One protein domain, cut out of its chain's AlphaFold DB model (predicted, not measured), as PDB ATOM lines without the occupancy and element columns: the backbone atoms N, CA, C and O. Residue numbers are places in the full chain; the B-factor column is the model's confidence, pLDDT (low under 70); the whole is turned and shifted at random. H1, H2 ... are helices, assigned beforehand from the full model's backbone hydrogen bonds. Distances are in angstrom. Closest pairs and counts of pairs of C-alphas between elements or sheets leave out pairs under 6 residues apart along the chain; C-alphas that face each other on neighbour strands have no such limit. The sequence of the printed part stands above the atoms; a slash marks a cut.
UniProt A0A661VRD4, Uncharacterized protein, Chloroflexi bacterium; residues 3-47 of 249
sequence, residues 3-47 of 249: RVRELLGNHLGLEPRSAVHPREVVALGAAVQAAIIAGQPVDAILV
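AT A GLANCE: This is residues 3 to 47 of the 249 residues of an uncharacterized protein of Chloroflexi bacterium (UniProt A0A661VRD4). Two separate helices, H1 and then H2, stand toward opposite ends of an extended piece of chain, joined by a long open link, and after H2 a tail folds back. The printed part has 45 residues with two named helices and no named strand; its class is all helix. It is extended, with a radius of gyration of the C-alphas of 14.9 A and spans of 41 by 21 by 15 A.

IN THESE COORDINATES: Find C-alpha 3 at (77.644, -61.973, -15.087); from there H1, residues 3 to 12, runs 14.2 A. Go on to C-alpha 25 at (65.709, -53.338, 0.556), where H2, residues 25 to 37, begins; it runs 18.6 A to C-alpha 37 at (59.852, -38.085, 9.467).

HOW THE PARTS SIT: H1 and H2 are apart. In both, every O i to N i+4 pair is within hydrogen-bond range. Residues 21 to 27, of which 25 to 27 belong to H2, stand free.

THE WHOLE: The two C-alphas farthest apart, those of Arg 3 and Gly 39, are 42.0 A apart. The link from H1 to H2, 12 residues, is long. The printed part has no cut, and no printed residue is under 70 in pLDDT.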
ATOM      1  N   ARG A   3      76.633 -62.768 -14.373       93.56
ATOM      2  CA  ARG A   3      77.644 -61.973 -15.087       93.56
ATOM      3  C   ARG A   3      77.794 -60.546 -14.553       93.56
ATOM      4  O   ARG A   3      78.900 -60.026 -14.504       93.56
ATOM      5  N   VAL A   4      76.697 -59.926 -14.116       91.88
ATOM      6  CA  VAL A   4      76.723 -58.585 -13.504       91.88
ATOM      7  C   VAL A   4      77.477 -58.619 -12.174       91.88
ATOM      8  O   VAL A   4      78.279 -57.734 -11.900       91.88
ATOM      9  N   ARG A   5      77.263 -59.668 -11.370       88.81
ATOM     10  CA  ARG A   5      77.927 -59.834 -10.071       88.81
ATOM     11  C   ARG A   5      79.435 -60.014 -10.227       88.81
ATOM     12  O   ARG A   5      80.195 -59.355  -9.531       88.81
ATOM     13  N   GLU A   6      79.841 -60.856 -11.174       92.38
ATOM     14  CA  GLU A   6      81.249 -61.103 -11.503       92.38
ATOM     15  C   GLU A   6      81.950 -59.824 -11.986       92.38
ATOM     16  O   GLU A   6      83.029 -59.486 -11.506       92.38
ATOM     17  N   LEU A   7      81.316 -59.067 -12.891       94.81
ATOM     18  CA  LEU A   7      81.862 -57.799 -13.385       94.81
ATOM     19  C   LEU A   7      82.058 -56.777 -12.259       94.81
ATOM     20  O   LEU A   7      83.105 -56.137 -12.201       94.81
ATOM     21  N   LEU A   8      81.081 -56.645 -11.356       91.69
ATOM     22  CA  LEU A   8      81.182 -55.752 -10.198       91.69
ATOM     23  C   LEU A   8      82.294 -56.186  -9.238       91.69
ATOM     24  O   LEU A   8      83.075 -55.340  -8.808       91.69
ATOM     25  N   GLY A   9      82.399 -57.487  -8.951       91.94
ATOM     26  CA  GLY A   9      83.448 -58.037  -8.092       91.94
ATOM     27  C   GLY A   9      84.849 -57.772  -8.638       91.94
ATOM     28  O   GLY A   9      85.714 -57.283  -7.915       91.94
ATOM     29  N   ASN A  10      85.046 -57.991  -9.939       94.69
ATOM     30  CA  ASN A  10      86.320 -57.728 -10.609       94.69
ATOM     31  C   ASN A  10      86.654 -56.233 -10.676       94.69
ATOM     32  O   ASN A  10      87.814 -55.858 -10.532       94.69
ATOM     33  N   HIS A  11      85.655 -55.376 -10.909       94.94
ATOM     34  CA  HIS A  11      85.872 -53.936 -11.039       94.94
ATOM     35  C   HIS A  11      86.169 -53.259  -9.696       94.94
ATOM     36  O   HIS A  11      87.050 -52.408  -9.620       94.94
ATOM     37  N   LEU A  12      85.436 -53.631  -8.643       94.00
ATOM     38  CA  LEU A  12      85.546 -53.018  -7.317       94.00
ATOM     39  C   LEU A  12      86.550 -53.738  -6.405       94.00
ATOM     40  O   LEU A  12      86.896 -53.205  -5.355       94.00
ATOM     41  N   GLY A  13      86.996 -54.946  -6.772       93.81
ATOM     42  CA  GLY A  13      87.853 -55.791  -5.932       93.81
ATOM     43  C   GLY A  13      87.156 -56.294  -4.661       93.81
ATOM     44  O   GLY A  13      87.824 -56.671  -3.700       93.81
ATOM     45  N   LEU A  14      85.821 -56.259  -4.633       92.00
ATOM     46  CA  LEU A  14      84.993 -56.557  -3.466       92.00
ATOM     47  C   LEU A  14      83.858 -57.501  -3.852       92.00
ATOM     48  O   LEU A  14      83.134 -57.246  -4.813       92.00
ATOM     49  N   GLU A  15      83.650 -58.554  -3.063       88.94
ATOM     50  CA  GLU A  15      82.539 -59.481  -3.288       88.94
ATOM     51  C   GLU A  15      81.192 -58.807  -2.939       88.94
ATOM     52  O   GLU A  15      81.013 -58.346  -1.803       88.94
ATOM     53  N   PRO A  16      80.214 -58.751  -3.867       87.06
ATOM     54  CA  PRO A  16      78.927 -58.113  -3.602       87.06
ATOM     55  C   PRO A  16      78.148 -58.827  -2.491       87.06
ATOM     56  O   PRO A  16      77.781 -59.998  -2.622       87.06
ATOM     57  N   ARG A  17      77.829 -58.110  -1.408       86.81
ATOM     58  CA  ARG A  17      77.015 -58.640  -0.302       86.81
ATOM     59  C   ARG A  17      75.569 -58.893  -0.735       86.81
ATOM     60  O   ARG A  17      75.012 -58.171  -1.555       86.81
ATOM     61  N   SER A  18      74.948 -59.905  -0.137       84.31
ATOM     62  CA  SER A  18      73.552 -60.296  -0.409       84.31
ATOM     63  C   SER A  18      72.762 -60.546   0.876       84.31
ATOM     64  O   SER A  18      71.856 -61.367   0.897       84.31
ATOM     65  N   ALA A  19      73.138 -59.863   1.962       88.00
ATOM     66  CA  ALA A  19      72.522 -60.039   3.277       88.00
ATOM     67  C   ALA A  19      71.069 -59.534   3.346       88.00
ATOM     68  O   ALA A  19      70.324 -59.966   4.216       88.00
ATOM     69  N   VAL A  20      70.670 -58.634   2.439       85.81
ATOM     70  CA  VAL A  20      69.306 -58.097   2.348       85.81
ATOM     71  C   VAL A  20      68.718 -58.464   0.993       85.81
ATOM     72  O   VAL A  20      69.408 -58.413  -0.030       85.81
ATOM     73  N   HIS A  21      67.442 -58.843   0.984       89.00
ATOM     74  CA  HIS A  21      66.748 -59.245  -0.227       89.00
ATOM     75  C   HIS A  21      66.593 -58.046  -1.191       89.00
ATOM     76  O   HIS A  21      66.065 -56.998  -0.801       89.00
ATOM     77  N   PRO A  22      67.021 -58.159  -2.466       88.38
ATOM     78  CA  PRO A  22      67.082 -57.023  -3.389       88.38
ATOM     79  C   PRO A  22      65.707 -56.472  -3.776       88.38
ATOM     80  O   PRO A  22      65.621 -55.348  -4.259       88.38
ATOM     81  N   ARG A  23      64.632 -57.248  -3.577       90.12
ATOM     82  CA  ARG A  23      63.259 -56.801  -3.866       90.12
ATOM     83  C   ARG A  23      62.640 -55.997  -2.720       90.12
ATOM     84  O   ARG A  23      61.649 -55.320  -2.945       90.12
ATOM     85  N   GLU A  24      63.215 -56.066  -1.523       91.62
ATOM     86  CA  GLU A  24      62.632 -55.480  -0.306       91.62
ATOM     87  C   GLU A  24      63.459 -54.321   0.242       91.62
ATOM     88  O   GLU A  24      62.913 -53.425   0.878       91.62
ATOM     89  N   VAL A  25      64.768 -54.304  -0.032       92.50
ATOM     90  CA  VAL A  25      65.709 -53.338   0.556       92.50
ATOM     91  C   VAL A  25      65.283 -51.875   0.377       92.50
ATOM     92  O   VAL A  25      65.441 -51.079   1.298       92.50
ATOM     93  N   VAL A  26      64.689 -51.527  -0.770       92.75
ATOM     94  CA  VAL A  26      64.215 -50.161  -1.044       92.75
ATOM     95  C   VAL A  26      62.992 -49.818  -0.191       92.75
ATOM     96  O   VAL A  26      62.954 -48.751   0.416       92.75
ATOM     97  N   ALA A  27      62.019 -50.729  -0.088       93.94
ATOM     98  CA  ALA A  27      60.821 -50.525   0.728       93.94
ATOM     99  C   ALA A  27      61.160 -50.443   2.226       93.94
ATOM    100  O   ALA A  27      60.631 -49.589   2.934       93.94
ATOM    101  N   LEU A  28      62.099 -51.272   2.695       92.12
ATOM    102  CA  LEU A  28      62.614 -51.208   4.064       92.12
ATOM    103  C   LEU A  28      63.288 -49.857   4.350       92.12
ATOM    104  O   LEU A  28      63.022 -49.250   5.385       92.12
ATOM    105  N   GLY A  29      64.110 -49.352   3.423       91.19
ATOM    106  CA  GLY A  29      64.716 -48.022   3.538       91.19
ATOM    107  C   GLY A  29      63.678 -46.897   3.585       91.19
ATOM    108  O   GLY A  29      63.781 -45.999   4.418       91.19
ATOM    109  N   ALA A  30      62.633 -46.981   2.755       91.94
ATOM    110  CA  ALA A  30      61.528 -46.024   2.769       91.94
ATOM    111  C   ALA A  30      60.762 -46.036   4.104       91.94
ATOM    112  O   ALA A  30      60.414 -44.975   4.620       91.94
ATOM    113  N   ALA A  31      60.550 -47.211   4.706       92.25
ATOM    114  CA  ALA A  31      59.920 -47.327   6.022       92.25
ATOM    115  C   ALA A  31      60.765 -46.676   7.132       92.25
ATOM    116  O   ALA A  31      60.221 -45.986   7.995       92.25
ATOM    117  N   VAL A  32      62.094 -46.832   7.089       91.38
ATOM    118  CA  VAL A  32      63.010 -46.143   8.016       91.38
ATOM    119  C   VAL A  32      62.930 -44.625   7.834       91.38
ATOM    120  O   VAL A  32      62.808 -43.902   8.822       91.38
ATOM    121  N   GLN A  33      62.922 -44.136   6.591       90.19
ATOM    122  CA  GLN A  33      62.771 -42.707   6.307       90.19
ATOM    123  C   GLN A  33      61.430 -42.158   6.820       90.19
ATOM    124  O   GLN A  33      61.391 -41.089   7.425       90.19
ATOM    125  N   ALA A  34      60.337 -42.908   6.651       90.88
ATOM    126  CA  ALA A  34      59.031 -42.543   7.192       90.88
ATOM    127  C   ALA A  34      59.035 -42.481   8.730       90.88
ATOM    128  O   ALA A  34      58.462 -41.557   9.307       90.88
ATOM    129  N   ALA A  35      59.721 -43.414   9.399       91.25
ATOM    130  CA  ALA A  35      59.879 -43.397  10.852       91.25
ATOM    131  C   ALA A  35      60.656 -42.157  11.338       91.25
ATOM    132  O   ALA A  35      60.247 -41.536  12.320       91.25
ATOM    133  N   ILE A  36      61.717 -41.755  10.624       88.88
ATOM    134  CA  ILE A  36      62.479 -40.523  10.904       88.88
ATOM    135  C   ILE A  36      61.576 -39.289  10.774       88.88
ATOM    136  O   ILE A  36      61.541 -38.455  11.677       88.88
ATOM    137  N   ILE A  37      60.800 -39.191   9.688       87.62
ATOM    138  CA  ILE A  37      59.852 -38.085   9.467       87.62
ATOM    139  C   ILE A  37      58.777 -38.051  10.567       87.62
ATOM    140  O   ILE A  37      58.394 -36.978  11.026       87.62
ATOM    141  N   ALA A  38      58.329 -39.218  11.036       92.00
ATOM    142  CA  ALA A  38      57.378 -39.351  12.138       92.00
ATOM    143  C   ALA A  38      57.986 -39.073  13.532       92.00
ATOM    144  O   ALA A  38      57.273 -39.165  14.533       92.00
ATOM    145  N   GLY A  39      59.282 -38.750  13.623       89.88
ATOM    146  CA  GLY A  39      59.969 -38.430  14.877       89.88
ATOM    147  C   GLY A  39      60.311 -39.644  15.743       89.88
ATOM    148  O   GLY A  39      60.551 -39.490  16.941       89.88
ATOM    149  N   GLN A  40      60.321 -40.853  15.174       92.00
ATOM    150  CA  GLN A  40      60.767 -42.047  15.889       92.00
ATOM    151  C   GLN A  40      62.288 -42.004  16.107       92.00
ATOM    152  O   GLN A  40      63.021 -41.538  15.231       92.00
ATOM    153  N   PRO A  41      62.794 -42.501  17.251       86.62
ATOM    154  CA  PRO A  41      64.222 -42.513  17.530       86.62
ATOM    155  C   PRO A  41      64.924 -43.544  16.639       86.62
ATOM    156  O   PRO A  41      64.939 -44.738  16.931       86.62
ATOM    157  N   VAL A  42      65.516 -43.067  15.546       86.62
ATOM    158  CA  VAL A  42      66.387 -43.847  14.665       86.62
ATOM    159  C   VAL A  42      67.790 -43.261  14.757       86.62
ATOM    160  O   VAL A  42      67.983 -42.070  14.524       86.62
ATOM    161  N   ASP A  43      68.774 -44.092  15.091       82.94
ATOM    162  CA  ASP A  43      70.180 -43.683  15.200       82.94
ATOM    163  C   ASP A  43      70.859 -43.688  13.819       82.94
ATOM    164  O   ASP A  43      71.759 -44.477  13.530       82.94
ATOM    165  N   ALA A  44      70.338 -42.866  12.904       80.44
ATOM    166  CA  ALA A  44      70.871 -42.707  11.557       80.44
ATOM    167  C   ALA A  44      70.665 -41.274  11.055       80.44
ATOM    168  O   ALA A  44      69.579 -40.709  11.168       80.44
ATOM    169  N   ILE A  45      71.708 -40.704  10.450       78.81
ATOM    170  CA  ILE A  45      71.639 -39.430   9.730       78.81
ATOM    171  C   ILE A  45      71.765 -39.745   8.243       78.81
ATOM    172  O   ILE A  45      72.779 -40.293   7.806       78.81
ATOM    173  N   LEU A  46      70.735 -39.404   7.472       84.75
ATOM    174  CA  LEU A  46      70.765 -39.493   6.020       84.75
ATOM    175  C   LEU A  46      71.298 -38.179   5.443       84.75
ATOM    176  O   LEU A  46      70.803 -37.104   5.773       84.75
ATOM    177  N   VAL A  47      72.300 -38.283   4.575       87.94
ATOM    178  CA  VAL A  47      72.850 -37.156   3.821       87.94
ATOM    179  C   VAL A  47      72.795 -37.536   2.353       87.94
ATOM    180  O   VAL A  47      73.516 -38.438   1.927       87.94
TER     181      VAL A  47